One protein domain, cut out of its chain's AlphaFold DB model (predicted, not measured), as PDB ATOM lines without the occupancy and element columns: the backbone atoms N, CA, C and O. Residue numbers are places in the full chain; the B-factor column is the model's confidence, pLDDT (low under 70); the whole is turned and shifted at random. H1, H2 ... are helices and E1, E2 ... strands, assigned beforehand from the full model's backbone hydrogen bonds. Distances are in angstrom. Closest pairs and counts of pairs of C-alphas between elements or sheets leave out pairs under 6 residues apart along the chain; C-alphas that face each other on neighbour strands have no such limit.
ATOM      1  N   THR A   4      34.609   8.936 -35.748       86.81
ATOM      2  CA  THR A   4      34.575   8.022 -34.604       86.81
ATOM      3  C   THR A   4      34.082   8.675 -33.306       86.81
ATOM      4  O   THR A   4      33.451   8.011 -32.487       86.81
ATOM      5  N   GLU A   5      34.328   9.972 -33.102       89.31
ATOM      6  CA  GLU A   5      33.861  10.716 -31.924       89.31
ATOM      7  C   GLU A   5      32.352  11.004 -32.007       89.31
ATOM      8  O   GLU A   5      31.638  10.880 -31.007       89.31
ATOM      9  N   LEU A   6      31.840  11.318 -33.202       92.75
ATOM     10  CA  LEU A   6      30.405  11.513 -33.439       92.75
ATOM     11  C   LEU A   6      29.624  10.201 -33.351       92.75
ATOM     12  O   LEU A   6      28.543  10.167 -32.765       92.75
ATOM     13  N   GLU A   7      30.177   9.111 -33.876       93.31
ATOM     14  CA  GLU A   7      29.587   7.778 -33.747       93.31
ATOM     15  C   GLU A   7      29.520   7.331 -32.285       93.31
ATOM     16  O   GLU A   7      28.490   6.815 -31.844       93.31
ATOM     17  N   ALA A   8      30.575   7.587 -31.502       93.81
ATOM     18  CA  ALA A   8      30.579   7.315 -30.068       93.81
ATOM     19  C   ALA A   8      29.521   8.151 -29.326       93.81
ATOM     20  O   ALA A   8      28.814   7.631 -28.457       93.81
ATOM     21  N   LEU A   9      29.358   9.430 -29.689       95.00
ATOM     22  CA  LEU A   9      28.288  10.271 -29.153       95.00
ATOM     23  C   LEU A   9      26.905   9.711 -29.512       95.00
ATOM     24  O   LEU A   9      26.059   9.585 -28.627       95.00
ATOM     25  N   ALA A  10      26.674   9.341 -30.773       95.12
ATOM     26  CA  ALA A  10      25.409   8.765 -31.219       95.12
ATOM     27  C   ALA A  10      25.101   7.443 -30.503       95.12
ATOM     28  O   ALA A  10      23.969   7.228 -30.074       95.12
ATOM     29  N   ALA A  11      26.101   6.579 -30.312       95.50
ATOM     30  CA  ALA A  11      25.954   5.342 -29.552       95.50
ATOM     31  C   ALA A  11      25.543   5.609 -28.097       95.50
ATOM     32  O   ALA A  11      24.626   4.956 -27.598       95.50
ATOM     33  N   ARG A  12      26.152   6.606 -27.438       96.31
ATOM     34  CA  ARG A  12      25.760   7.015 -26.080       96.31
ATOM     35  C   ARG A  12      24.320   7.524 -26.033       96.31
ATOM     36  O   ARG A  12      23.549   7.080 -25.197       96.31
ATOM     37  N   VAL A  13      23.945   8.392 -26.976       96.50
ATOM     38  CA  VAL A  13      22.580   8.933 -27.078       96.50
ATOM     39  C   VAL A  13      21.555   7.810 -27.253       96.50
ATOM     40  O   VAL A  13      20.543   7.795 -26.558       96.50
ATOM     41  N   ARG A  14      21.819   6.840 -28.140       96.88
ATOM     42  CA  ARG A  14      20.942   5.672 -28.329       96.88
ATOM     43  C   ARG A  14      20.823   4.839 -27.056       96.88
ATOM     44  O   ARG A  14      19.721   4.421 -26.718       96.88
ATOM     45  N   PHE A  15      21.932   4.611 -26.353       96.62
ATOM     46  CA  PHE A  15      21.938   3.867 -25.094       96.62
ATOM     47  C   PHE A  15      21.092   4.559 -24.015       96.62
ATOM     48  O   PHE A  15      20.223   3.923 -23.419       96.62
ATOM     49  N   ASP A  16      21.292   5.863 -23.811       97.38
ATOM     50  CA  ASP A  16      20.559   6.639 -22.810       97.38
ATOM     51  C   ASP A  16      19.053   6.661 -23.128       97.38
ATOM     52  O   ASP A  16      18.227   6.353 -22.265       97.38
ATOM     53  N   LEU A  17      18.674   6.904 -24.388       96.38
ATOM     54  CA  LEU A  17      17.273   6.864 -24.826       96.38
ATOM     55  C   LEU A  17      16.647   5.473 -24.644       96.38
ATOM     56  O   LEU A  17      15.534   5.368 -24.123       96.38
ATOM     57  N   ALA A  18      17.374   4.402 -24.980       96.69
ATOM     58  CA  ALA A  18      16.908   3.035 -24.765       96.69
ATOM     59  C   ALA A  18      16.694   2.731 -23.273       96.69
ATOM     60  O   ALA A  18      15.718   2.070 -22.920       96.69
ATOM     61  N   SER A  19      17.542   3.262 -22.384       96.12
ATOM     62  CA  SER A  19      17.374   3.124 -20.929       96.12
ATOM     63  C   SER A  19      16.115   3.825 -20.394       96.12
ATOM     64  O   SER A  19      15.542   3.388 -19.398       96.12
ATOM     65  N   ALA A  20      15.638   4.861 -21.094       94.56
ATOM     66  CA  ALA A  20      14.366   5.531 -20.827       94.56
ATOM     67  C   ALA A  20      13.160   4.850 -21.510       94.56
ATOM     68  O   ALA A  20      12.047   5.370 -21.441       94.56
ATOM     69  N   GLY A  21      13.361   3.700 -22.163       94.94
ATOM     70  CA  GLY A  21      12.314   2.949 -22.861       94.94
ATOM     71  C   GLY A  21      12.090   3.362 -24.318       94.94
ATOM     72  O   GLY A  21      11.116   2.921 -24.921       94.94
ATOM     73  N   PHE A  22      12.973   4.180 -24.898       94.19
ATOM     74  CA  PHE A  22      12.887   4.627 -26.289       94.19
ATOM     75  C   PHE A  22      13.979   3.967 -27.132       94.19
ATOM     76  O   PHE A  22      15.108   4.447 -27.213       94.19
ATOM     77  N   THR A  23      13.648   2.849 -27.773       94.38
ATOM     78  CA  THR A  23      14.558   2.188 -28.716       94.38
ATOM     79  C   THR A  23      14.557   2.934 -30.046       94.38
ATOM     80  O   THR A  23      13.499   3.160 -30.631       94.38
ATOM     81  N   SER A  24      15.740   3.330 -30.520       94.19
ATOM     82  CA  SER A  24      15.875   3.929 -31.847       94.19
ATOM     83  C   SER A  24      15.609   2.895 -32.934       94.19
ATOM     84  O   SER A  24      16.018   1.740 -32.802       94.19
ATOM     85  N   VAL A  25      15.014   3.345 -34.033       94.12
ATOM     86  CA  VAL A  25      14.935   2.584 -35.279       94.12
ATOM     87  C   VAL A  25      16.349   2.173 -35.705       94.12
ATOM     88  O   VAL A  25      17.324   2.905 -35.487       94.12
ATOM     89  N   ALA A  26      16.474   0.958 -36.237       87.56
ATOM     90  CA  ALA A  26      17.757   0.439 -36.685       87.56
ATOM     91  C   ALA A  26      18.282   1.257 -37.883       87.56
ATOM     92  O   ALA A  26      17.486   1.670 -38.725       87.56
ATOM     93  N   PRO A  27      19.605   1.475 -37.998       83.81
ATOM     94  CA  PRO A  27      20.176   2.123 -39.176       83.81
ATOM     95  C   PRO A  27      19.798   1.383 -40.467       83.81
ATOM     96  O   PRO A  27      19.851   0.151 -40.499       83.81
ATOM     97  N   GLY A  28      19.443   2.120 -41.518       84.12
ATOM     98  CA  GLY A  28      18.954   1.569 -42.790       84.12
ATOM     99  C   GLY A  28      17.456   1.241 -42.814       84.12
ATOM    100  O   GLY A  28      16.968   0.722 -43.816       84.12
ATOM    101  N   HIS A  29      16.738   1.516 -41.723       86.25
ATOM    102  CA  HIS A  29      15.286   1.369 -41.605       86.25
ATOM    103  C   HIS A  29      14.597   2.708 -41.303       86.25
ATOM    104  O   HIS A  29      13.494   2.733 -40.773       86.25
ATOM    105  N   GLU A  30      15.244   3.836 -41.602       85.25
ATOM    106  CA  GLU A  30      14.713   5.173 -41.316       85.25
ATOM    107  C   GLU A  30      13.399   5.468 -42.061       85.25
ATOM    108  O   GLU A  30      12.596   6.255 -41.564       85.25
ATOM    109  N   ASP A  31      13.177   4.794 -43.193       85.38
ATOM    110  CA  ASP A  31      11.966   4.870 -44.022       85.38
ATOM    111  C   ASP A  31      10.929   3.777 -43.669       85.38
ATOM    112  O   ASP A  31      10.074   3.436 -44.486       85.38
ATOM    113  N   ASP A  32      11.027   3.148 -42.490       89.12
ATOM    114  CA  ASP A  32      10.025   2.173 -42.041       89.12
ATOM    115  C   ASP A  32       8.666   2.867 -41.826       89.12
ATOM    116  O   ASP A  32       8.603   3.874 -41.107       89.12
ATOM    117  N   PRO A  33       7.566   2.326 -42.386       90.81
ATOM    118  CA  PRO A  33       6.260   2.968 -42.335       90.81
ATOM    119  C   PRO A  33       5.717   3.207 -40.929       90.81
ATOM    120  O   PRO A  33       4.865   4.083 -40.753       90.81
ATOM    121  N   GLU A  34       6.175   2.457 -39.927       92.56
ATOM    122  CA  GLU A  34       5.761   2.643 -38.533       92.56
ATOM    123  C   GLU A  34       6.328   3.937 -37.912       92.56
ATOM    124  O   GLU A  34       5.780   4.459 -36.934       92.56
ATOM    125  N   GLY A  35       7.394   4.497 -38.492       91.69
ATOM    126  CA  GLY A  35       8.133   5.625 -37.935       91.69
ATOM    127  C   GLY A  35       8.878   5.265 -36.642       91.69
ATOM    128  O   GLY A  35       9.201   4.108 -36.372       91.69
ATOM    129  N   GLY A  36       9.163   6.268 -35.807       94.19
ATOM    130  CA  GLY A  36       9.794   6.069 -34.501       94.19
ATOM    131  C   GLY A  36      10.995   6.966 -34.225       94.19
ATOM    132  O   GLY A  36      11.221   7.981 -34.882       94.19
ATOM    133  N   LEU A  37      11.764   6.611 -33.195       95.62
ATOM    134  CA  LEU A  37      12.929   7.381 -32.762       95.62
ATOM    135  C   LEU A  37      14.093   7.223 -33.748       95.62
ATOM    136  O   LEU A  37      14.627   6.129 -33.913       95.62
ATOM    137  N   LEU A  38      14.561   8.334 -34.307       94.94
ATOM    138  CA  LEU A  38      15.705   8.388 -35.211       94.94
ATOM    139  C   LEU A  38      16.898   9.053 -34.517       94.94
ATOM    140  O   LEU A  38      16.748  10.095 -33.872       94.94
ATOM    141  N   VAL A  39      18.086   8.462 -34.664       94.81
ATOM    142  CA  VAL A  39      19.360   9.035 -34.200       94.81
ATOM    143  C   VAL A  39      20.381   8.942 -35.328       94.81
ATOM    144  O   VAL A  39      20.916   7.860 -35.595       94.81
ATOM    145  N   SER A  40      20.674  10.081 -35.948       92.19
ATOM    146  CA  SER A  40      21.494  10.191 -37.158       92.19
ATOM    147  C   SER A  40      22.763  10.995 -36.889       92.19
ATOM    148  O   SER A  40      22.753  11.961 -36.124       92.19
ATOM    149  N   VAL A  41      23.869  10.600 -37.519       92.38
ATOM    150  CA  VAL A  41      25.133  11.347 -37.492       92.38
ATOM    151  C   VAL A  41      25.196  12.228 -38.733       92.38
ATOM    152  O   VAL A  41      25.007  11.743 -39.843       92.38
ATOM    153  N   PHE A  42      25.471  13.514 -38.542       89.31
ATOM    154  CA  PHE A  42      25.705  14.468 -39.619       89.31
ATOM    155  C   PHE A  42      27.171  14.894 -39.587       89.31
ATOM    156  O   PHE A  42      27.533  15.827 -38.870       89.31
ATOM    157  N   GLU A  43      28.008  14.196 -40.357       86.31
ATOM    158  CA  GLU A  43      29.464  14.401 -40.382       86.31
ATOM    159  C   GLU A  43      29.837  15.812 -40.847       86.31
ATOM    160  O   GLU A  43      30.570  16.523 -40.159       86.31
ATOM    161  N   ASP A  44      29.249  16.258 -41.960       85.94
ATOM    162  CA  ASP A  44      29.522  17.567 -42.571       85.94
ATOM    163  C   ASP A  44      29.151  18.748 -41.661       85.94
ATOM    164  O   ASP A  44      29.684  19.851 -41.790       85.94
ATOM    165  N   LEU A  45      28.213  18.524 -40.738       84.06
ATOM    166  CA  LEU A  45      27.680  19.535 -39.825       84.06
ATOM    167  C   LEU A  45      28.079  19.281 -38.362       84.06
ATOM    168  O   LEU A  45      27.558  19.961 -37.469       84.06
ATOM    169  N   ASP A  46      28.965  18.311 -38.134       90.00
ATOM    170  CA  ASP A  46      29.597  17.958 -36.863       90.00
ATOM    171  C   ASP A  46      28.620  17.796 -35.685       90.00
ATOM    172  O   ASP A  46      28.755  18.425 -34.627       90.00
ATOM    173  N   HIS A  47      27.559  17.009 -35.882       91.75
ATOM    174  CA  HIS A  47      26.573  16.781 -34.828       91.75
ATOM    175  C   HIS A  47      25.814  15.460 -34.943       91.75
ATOM    176  O   HIS A  47      25.771  14.813 -35.987       91.75
ATOM    177  N   VAL A  48      25.158  15.100 -33.841       93.62
ATOM    178  CA  VAL A  48      24.134  14.056 -33.793       93.62
ATOM    179  C   VAL A  48      22.765  14.720 -33.819       93.62
ATOM    180  O   VAL A  48      22.510  15.669 -33.072       93.62
ATOM    181  N   HIS A  49      21.880  14.234 -34.676       93.88
ATOM    182  CA  HIS A  49      20.487  14.658 -34.755       93.88
ATOM    183  C   HIS A  49      19.590  13.566 -34.187       93.88
ATOM    184  O   HIS A  49      19.725  12.393 -34.527       93.88
ATOM    185  N   VAL A  50      18.677  13.963 -33.307       95.12
ATOM    186  CA  VAL A  50      17.689  13.083 -32.683       95.12
ATOM    187  C   VAL A  50      16.306  13.572 -33.068       95.12
ATOM    188  O   VAL A  50      15.961  14.723 -32.801       95.12
ATOM    189  N   SER A  51      15.489  12.725 -33.675       94.19
ATOM    190  CA  SER A  51      14.147  13.112 -34.110       94.19
ATOM    191  C   SER A  51      13.148  11.970 -33.976       94.19
ATOM    192  O   SER A  51      13.494  10.873 -33.549       94.19
ATOM    193  N   TRP A  52      11.885  12.261 -34.278       93.62
ATOM    194  CA  TRP A  52      10.817  11.273 -34.291       93.62
ATOM    195  C   TRP A  52      10.169  11.258 -35.674       93.62
ATOM    196  O   TRP A  52       9.588  12.265 -36.086       93.62
ATOM    197  N   GLY A  53      10.282  10.131 -36.372       92.44
ATOM    198  CA  GLY A  53       9.533   9.834 -37.586       92.44
ATOM    199  C   GLY A  53       8.079   9.535 -37.234       92.44
ATOM    200  O   GLY A  53       7.793   8.730 -36.349       92.44
ATOM    201  N   MET A  54       7.151  10.219 -37.891       92.94
ATOM    202  CA  MET A  54       5.727   9.922 -37.760       92.94
ATOM    203  C   MET A  54       5.390   8.708 -38.621       92.94
ATOM    204  O   MET A  54       5.962   8.565 -39.690       92.94
ATOM    205  N   HIS A  55       4.431   7.887 -38.192       94.50
ATOM    206  CA  HIS A  55       3.928   6.799 -39.030       94.50
ATOM    207  C   HIS A  55       3.429   7.354 -40.377       94.50
ATOM    208  O   HIS A  55       2.627   8.298 -40.400       94.50
ATOM    209  N   ASP A  56       3.844   6.717 -41.471       93.94
ATOM    210  CA  ASP A  56       3.544   7.100 -42.855       93.94
ATOM    211  C   ASP A  56       2.073   7.401 -43.097       93.94
ATOM    212  O   ASP A  56       1.739   8.447 -43.630       93.94
ATOM    213  N   ARG A  57       1.154   6.564 -42.605       94.94
ATOM    214  CA  ARG A  57      -0.287   6.782 -42.807       94.94
ATOM    215  C   ARG A  57      -0.773   8.125 -42.268       94.94
ATOM    216  O   ARG A  57      -1.712   8.699 -42.812       94.94
ATOM    217  N   LEU A  58      -0.194   8.599 -41.163       94.12
ATOM    218  CA  LEU A  58      -0.521   9.911 -40.609       94.12
ATOM    219  C   LEU A  58       0.242  11.021 -41.340       94.12
ATOM    220  O   LEU A  58      -0.316  12.100 -41.522       94.12
ATOM    221  N   HIS A  59       1.488  10.761 -41.742       93.62
ATOM    222  CA  HIS A  59       2.297  11.693 -42.521       93.62
ATOM    223  C   HIS A  59       1.680  11.967 -43.900       93.62
ATOM    224  O   HIS A  59       1.341  13.108 -44.189       93.62
ATOM    225  N   GLU A  60       1.442  10.930 -44.703       95.56
ATOM    226  CA  GLU A  60       0.823  10.994 -46.031       95.56
ATOM    227  C   GLU A  60      -0.541  11.688 -45.982       95.56
ATOM    228  O   GLU A  60      -0.772  12.648 -46.708       95.56
ATOM    229  N   ALA A  61      -1.422  11.285 -45.059       96.25
ATOM    230  CA  ALA A  61      -2.749  11.890 -44.950       96.25
ATOM    231  C   ALA A  61      -2.701  13.384 -44.575       96.25
ATOM    232  O   ALA A  61      -3.584  14.149 -44.967       96.25
ATOM    233  N   ALA A  62      -1.698  13.812 -43.801       96.31
ATOM    234  CA  ALA A  62      -1.488  15.223 -43.504       96.31
ATOM    235  C   ALA A  62      -0.912  15.974 -44.715       96.31
ATOM    236  O   ALA A  62      -1.424  17.043 -45.049       96.31
ATOM    237  N   THR A  63       0.088  15.403 -45.390       94.81
ATOM    238  CA  THR A  63       0.710  15.971 -46.596       94.81
ATOM    239  C   THR A  63      -0.314  16.150 -47.718       94.81
ATOM    240  O   THR A  63      -0.431  17.250 -48.250       94.81
ATOM    241  N   ASP A  64      -1.160  15.151 -47.984       97.44
ATOM    242  CA  ASP A  64      -2.232  15.229 -48.988       97.44
ATOM    243  C   ASP A  64      -3.177  16.417 -48.741       97.44
ATOM    244  O   ASP A  64      -3.593  17.119 -49.667       97.44
ATOM    245  N   MET A  65      -3.536  16.671 -47.476       97.62
ATOM    246  CA  MET A  65      -4.386  17.812 -47.123       97.62
ATOM    247  C   MET A  65      -3.635  19.141 -47.232       97.62
ATOM    248  O   MET A  65      -4.221  20.134 -47.669       97.62
ATOM    249  N   GLN A  66      -2.354  19.181 -46.856       94.62
ATOM    250  CA  GLN A  66      -1.514  20.371 -46.993       94.62
ATOM    251  C   GLN A  66      -1.325  20.762 -48.464       94.62
ATOM    252  O   GLN A  66      -1.527  21.932 -48.798       94.62
ATOM    253  N   ASP A  67      -1.042  19.795 -49.338       96.25
ATOM    254  CA  ASP A  67      -0.873  19.989 -50.782       96.25
ATOM    255  C   ASP A  67      -2.175  20.444 -51.456       96.25
ATOM    256  O   ASP A  67      -2.164  21.260 -52.379       96.25
ATOM    257  N   ALA A  68      -3.322  20.004 -50.933       96.44
ATOM    258  CA  ALA A  68      -4.637  20.500 -51.334       96.44
ATOM    259  C   ALA A  68      -4.984  21.898 -50.767       96.44
ATOM    260  O   ALA A  68      -6.097  22.387 -50.977       96.44
ATOM    261  N   GLY A  69      -4.079  22.546 -50.021       96.38
ATOM    262  CA  GLY A  69      -4.300  23.854 -49.390       96.38
ATOM    263  C   GLY A  69      -5.216  23.819 -48.161       96.38
ATOM    264  O   GLY A  69      -5.660  24.865 -47.684       96.38
ATOM    265  N   ARG A  70      -5.509  22.633 -47.622       96.00
ATOM    266  CA  ARG A  70      -6.437  22.401 -46.504       96.00
ATOM    267  C   ARG A  70      -5.683  22.240 -45.181       96.00
ATOM    268  O   ARG A  70      -5.796  21.242 -44.477       96.00
ATOM    269  N   GLN A  71      -4.909  23.259 -44.819       93.75
ATOM    270  CA  GLN A  71      -4.017  23.235 -43.648       93.75
ATOM    271  C   GLN A  71      -4.748  23.175 -42.293       93.75
ATOM    272  O   GLN A  71      -4.137  22.854 -41.279       93.75
ATOM    273  N   SER A  72      -6.041  23.504 -42.260       95.06
ATOM    274  CA  SER A  72      -6.853  23.533 -41.034       95.06
ATOM    275  C   SER A  72      -7.617  22.234 -40.765       95.06
ATOM    276  O   SER A  72      -8.430  22.195 -39.848       95.06
ATOM    277  N   GLU A  73      -7.392  21.187 -41.560       97.50
ATOM    278  CA  GLU A  73      -8.044  19.892 -41.363       97.50
ATOM    279  C   GLU A  73      -7.524  19.185 -40.109       97.50
ATOM    280  O   GLU A  73      -6.333  19.239 -39.787       97.50
ATOM    281  N   ASP A  74      -8.410  18.442 -39.445       97.31
ATOM    282  CA  ASP A  74      -8.113  17.737 -38.193       97.31
ATOM    283  C   ASP A  74      -6.889  16.818 -38.298       97.31
ATOM    284  O   ASP A  74      -6.136  16.671 -37.334       97.31
ATOM    285  N   VAL A  75      -6.672  16.192 -39.461       96.19
ATOM    286  CA  VAL A  75      -5.523  15.302 -39.690       96.19
ATOM    287  C   VAL A  75      -4.198  16.063 -39.702       96.19
ATOM    288  O   VAL A  75      -3.233  15.598 -39.098       96.19
ATOM    289  N   VAL A  76      -4.167  17.263 -40.290       96.88
ATOM    290  CA  VAL A  76      -2.983  18.135 -40.320       96.88
ATOM    291  C   VAL A  76      -2.686  18.641 -38.915       96.88
ATOM    292  O   VAL A  76      -1.559  18.533 -38.436       96.88
ATOM    293  N   ILE A  77      -3.718  19.115 -38.210       95.62
ATOM    294  CA  ILE A  77      -3.594  19.576 -36.824       95.62
ATOM    295  C   ILE A  77      -3.077  18.442 -35.933       95.62
ATOM    296  O   ILE A  77      -2.166  18.651 -35.129       95.62
ATOM    297  N   ARG A  78      -3.617  17.226 -36.081       95.12
ATOM    298  CA  ARG A  78      -3.182  16.043 -35.326       95.12
ATOM    299  C   ARG A  78      -1.738  15.669 -35.630       95.12
ATOM    300  O   ARG A  78      -0.998  15.375 -34.691       95.12
ATOM    301  N   TYR A  79      -1.342  15.673 -36.899       94.81
ATOM    302  CA  TYR A  79       0.033  15.403 -37.306       94.81
ATOM    303  C   TYR A  79       1.003  16.404 -36.664       94.81
ATOM    304  O   TYR A  79       1.893  15.991 -35.919       94.81
ATOM    305  N   GLU A  80       0.772  17.709 -36.836       93.19
ATOM    306  CA  GLU A  80       1.659  18.749 -36.295       93.19
ATOM    307  C   GLU A  80       1.684  18.752 -34.761       93.19
ATOM    308  O   GLU A  80       2.748  18.852 -34.151       93.19
ATOM    309  N   THR A  81       0.531  18.557 -34.114       93.69
ATOM    310  CA  THR A  81       0.443  18.480 -32.647       93.69
ATOM    311  C   THR A  81       1.209  17.277 -32.106       93.69
ATOM    312  O   THR A  81       1.949  17.401 -31.126       93.69
ATOM    313  N   THR A  82       1.068  16.107 -32.735       93.38
ATOM    314  CA  THR A  82       1.769  14.891 -32.297       93.38
ATOM    315  C   THR A  82       3.274  15.050 -32.480       93.38
ATOM    316  O   THR A  82       4.043  14.789 -31.555       93.38
ATOM    317  N   ARG A  83       3.692  15.568 -33.636       91.50
ATOM    318  CA  ARG A  83       5.092  15.848 -33.959       91.50
ATOM    319  C   ARG A  83       5.718  16.859 -32.992       91.50
ATOM    320  O   ARG A  83       6.813  16.621 -32.485       91.50
ATOM    321  N   ALA A  84       5.017  17.949 -32.672       91.00
ATOM    322  CA  ALA A  84       5.460  18.935 -31.685       91.00
ATOM    323  C   ALA A  84       5.561  18.332 -30.274       91.00
ATOM    324  O   ALA A  84       6.539  18.570 -29.564       91.00
ATOM    325  N   THR A  85       4.590  17.503 -29.884       93.38
ATOM    326  CA  THR A  85       4.592  16.816 -28.584       93.38
ATOM    327  C   THR A  85       5.782  15.867 -28.462       93.38
ATOM    328  O   THR A  85       6.502  15.920 -27.465       93.38
ATOM    329  N   MET A  86       6.052  15.058 -29.491       93.00
ATOM    330  CA  MET A  86       7.221  14.173 -29.519       93.00
ATOM    331  C   MET A  86       8.531  14.962 -29.483       93.00
ATOM    332  O   MET A  86       9.446  14.607 -28.743       93.00
ATOM    333  N   HIS A  87       8.615  16.077 -30.210       92.06
ATOM    334  CA  HIS A  87       9.781  16.953 -30.160       92.06
ATOM    335  C   HIS A  87      10.042  17.498 -28.743       92.06
ATOM    336  O   HIS A  87      11.181  17.454 -28.270       92.06
ATOM    337  N   LEU A  88       9.005  17.959 -28.038       91.81
ATOM    338  CA  LEU A  88       9.120  18.444 -26.658       91.81
ATOM    339  C   LEU A  88       9.494  17.327 -25.674       91.81
ATOM    340  O   LEU A  88      10.352  17.531 -24.807       91.81
ATOM    341  N   ALA A  89       8.889  16.146 -25.821       93.06
ATOM    342  CA  ALA A  89       9.184  14.982 -24.990       93.06
ATOM    343  C   ALA A  89      10.651  14.554 -25.145       93.06
ATOM    344  O   ALA A  89      11.369  14.457 -24.150       93.06
ATOM    345  N   LEU A  90      11.129  14.404 -26.386       93.88
ATOM    346  CA  LEU A  90      12.524  14.064 -26.672       93.88
ATOM    347  C   LEU A  90      13.495  15.100 -26.106       93.88
ATOM    348  O   LEU A  90      14.483  14.729 -25.481       93.88
ATOM    349  N   GLY A  91      13.204  16.393 -26.267       92.88
ATOM    350  CA  GLY A  91      14.050  17.454 -25.715       92.88
ATOM    351  C   GLY A  91      14.156  17.378 -24.193       92.88
ATOM    352  O   GLY A  91      15.243  17.515 -23.636       92.88
ATOM    353  N   SER A  92      13.036  17.090 -23.528       93.94
ATOM    354  CA  SER A  92      12.981  16.940 -22.071       93.94
ATOM    355  C   SER A  92      13.786  15.732 -21.587       93.94
ATOM    356  O   SER A  92      14.544  15.853 -20.627       93.94
ATOM    357  N   ILE A  93      13.670  14.590 -22.273       95.56
ATOM    358  CA  ILE A  93      14.425  13.367 -21.962       95.56
ATOM    359  C   ILE A  93      15.926  13.603 -22.154       95.56
ATOM    360  O   ILE A  93      16.718  13.323 -21.259       95.56
ATOM    361  N   LEU A  94      16.325  14.176 -23.292       95.56
ATOM    362  CA  LEU A  94      17.727  14.475 -23.587       95.56
ATOM    363  C   LEU A  94      18.335  15.436 -22.554       95.56
ATOM    364  O   LEU A  94      19.441  15.200 -22.070       95.56
ATOM    365  N   ASN A  95      17.602  16.480 -22.161       94.31
ATOM    366  CA  ASN A  95      18.039  17.396 -21.110       94.31
ATOM    367  C   ASN A  95      18.170  16.696 -19.745       94.31
ATOM    368  O   ASN A  95      19.115  16.966 -19.007       94.31
ATOM    369  N   ALA A  96      17.275  15.759 -19.412       95.44
ATOM    370  CA  ALA A  96      17.370  14.976 -18.176       95.44
ATOM    371  C   ALA A  96      18.634  14.094 -18.125       95.44
ATOM    372  O   ALA A  96      19.200  13.906 -17.049       95.44
ATOM    373  N   PHE A  97      19.124  13.624 -19.277       95.38
ATOM    374  CA  PHE A  97      20.426  12.954 -19.413       95.38
ATOM    375  C   PHE A  97      21.625  13.923 -19.490       95.38
ATOM    376  O   PHE A  97      22.771  13.493 -19.611       95.38
ATOM    377  N   GLY A  98      21.394  15.237 -19.404       94.62
ATOM    378  CA  GLY A  98      22.438  16.265 -19.402       94.62
ATOM    379  C   GLY A  98      22.914  16.707 -20.790       94.62
ATOM    380  O   GLY A  98      23.930  17.402 -20.904       94.62
ATOM    381  N   TYR A  99      22.209  16.334 -21.861       94.56
ATOM    382  CA  TYR A  99      22.537  16.802 -23.206       94.56
ATOM    383  C   TYR A  99      22.103  18.252 -23.416       94.56
ATOM    384  O   TYR A  99      20.962  18.630 -23.164       94.56
ATOM    385  N   HIS A 100      23.012  19.052 -23.970       90.69
ATOM    386  CA  HIS A 100      22.713  20.415 -24.396       90.69
ATOM    387  C   HIS A 100      22.192  20.374 -25.830       90.69
ATOM    388  O   HIS A 100      22.973  20.289 -26.782       90.69
ATOM    389  N   THR A 101      20.870  20.398 -25.984       90.62
ATOM    390  CA  THR A 101      20.228  20.297 -27.294       90.62
ATOM    391  C   THR A 101      19.946  21.668 -27.902       90.62
ATOM    392  O   THR A 101      19.739  22.666 -27.209       90.62
ATOM    393  N   ARG A 102      19.932  21.731 -29.234       88.44
ATOM    394  CA  ARG A 102      19.370  22.858 -29.992       88.44
ATOM    395  C   ARG A 102      18.318  22.333 -30.964       88.44
ATOM    396  O   ARG A 102      18.527  21.254 -31.511       88.44
ATOM    397  N   PRO A 103      17.230  23.067 -31.230       84.38
ATOM    398  CA  PRO A 103      16.287  22.666 -32.269       84.38
ATOM    399  C   PRO A 103      16.989  22.606 -33.634       84.38
ATOM    400  O   PRO A 103      17.853  23.435 -33.939       84.38
ATOM    401  N   HIS A 104      16.640  21.609 -34.446       77.56
ATOM    402  CA  HIS A 104      17.162  21.476 -35.804       77.56
ATOM    403  C   HIS A 104      16.616  22.591 -36.714       77.56
ATOM    404  O   HIS A 104      15.433  22.922 -36.655       77.56
ATOM    405  N   ALA A 105      17.460  23.156 -37.585       64.06
ATOM    406  CA  ALA A 105      17.113  24.327 -38.405       64.06
ATOM    407  C   ALA A 105      15.954  24.082 -39.393       64.06
ATOM    408  O   ALA A 105      15.237  25.013 -39.739       64.06
ATOM    409  N   LEU A 106      15.738  22.827 -39.803       60.34
ATOM    410  CA  LEU A 106      14.610  22.408 -40.653       60.34
ATOM    411  C   LEU A 106      13.318  22.115 -39.861       60.34
ATOM    412  O   LEU A 106      12.383  21.513 -40.380       60.34
ATOM    413  N   GLY A 107      13.261  22.529 -38.594       62.81
ATOM    414  CA  GLY A 107      12.035  22.621 -37.801       62.81
ATOM    415  C   GLY A 107      11.931  21.605 -36.667       62.81
ATOM    416  O   GLY A 107      11.518  21.980 -35.575       62.81
ATOM    417  N   PHE A 108      12.315  20.339 -36.881       77.88
ATOM    418  CA  PHE A 108      12.019  19.275 -35.915       77.88
ATOM    419  C   PHE A 108      13.204  18.352 -35.617       77.88
ATOM    420  O   PHE A 108      14.019  18.018 -36.477       77.88
ATOM    421  N   GLY A 109      13.271  17.938 -34.354       89.25
ATOM    422  CA  GLY A 109      14.382  17.179 -33.787       89.25
ATOM    423  C   GLY A 109      15.429  18.060 -33.102       89.25
ATOM    424  O   GLY A 109      15.381  19.290 -33.155       89.25
ATOM    425  N   HIS A 110      16.358  17.408 -32.420       94.12
ATOM    426  CA  HIS A 110      17.352  17.999 -31.536       94.12
ATOM    427  C   HIS A 110      18.753  17.724 -32.054       94.12
ATOM    428  O   HIS A 110      19.106  16.590 -32.356       94.12
ATOM    429  N   ILE A 111      19.556  18.774 -32.131       93.81
ATOM    430  CA  ILE A 111      20.978  18.734 -32.439       93.81
ATOM    431  C   ILE A 111      21.744  18.614 -31.128       93.81
ATOM    432  O   ILE A 111      21.600  19.466 -30.247       93.81
ATOM    433  N   ILE A 112      22.604  17.608 -31.041       94.06
ATOM    434  CA  ILE A 112      23.567  17.411 -29.963       94.06
ATOM    435  C   ILE A 112      24.951  17.528 -30.578       94.06
ATOM    436  O   ILE A 112      25.338  16.731 -31.434       94.06
ATOM    437  N   ARG A 113      25.699  18.540 -30.141       91.12
ATOM    438  CA  ARG A 113      27.104  18.676 -30.513       91.12
ATOM    439  C   ARG A 113      27.983  18.047 -29.438       91.12
ATOM    440  O   ARG A 113      27.644  18.146 -28.256       91.12
TER     441      ARG A 113
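What this domain is: This is residues 4 to 113 of the 117 residues of an uncharacterized protein of Streptomyces sp. WAC 04229 (UniProt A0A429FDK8). A small twisted sheet of four strands is covered on one face by two helices, H1 and the long H3, set nearly crosswise. H3 extends past the sheet, and there H2 packs on residues 75 to 79. The printed part has 110 residues with three named helices and four named strands, in the order H1, E1, E2, H2, H3, E3, E4; the sheet, E1 E2 E4 E3, is antiparallel, and the class is mixed. The whole is compact, with a radius of gyration of the C-alphas of 14.7 A, and spans 44 by 29 by 27 A.

Where its parts are: The strands are E1, residues 36 to 42, 18.7 A; E2, 47 to 53, 18.6 A; E3, 101 to 103; and E4, 110 to 112. H1, residues 4 to 19, 22.5 A, begins at C-alpha 4 (34.575, 8.022, -34.604). H2 is residues 56 to 67, 15.8 A. H3, residues 74 to 96, 32.5 A, ends at C-alpha 96 (17.370, 14.976, -18.176).

How they stand to each other: Hairpin E1 and E2 has N 38 and O 51 at 2.9 A, within hydrogen-bond range, as are N 50 and O 110 of E2 and E4, 2.8 A, and N 111 and O 102 of hairpin E3 and E4, 2.8 A. H1 and H3 are on the same face, two layers; their heights over the sheet are 9.0 A and 6.5 A. E2, H2 H3, E3 is a split strand-helix-strand unit, E4 between its strands, with a right-handed crossover. H2 and H3 touch, closest C-alphas Ala 62 and Val 76, 4.6 A. Every O i to N i+4 pair is within range in H1 and H3; in H2, 7 of 8.

The domain as a whole: The printed part has no cut. The link H1 to E1 is long. Residues 105 to 107 are under 70 in pLDDT.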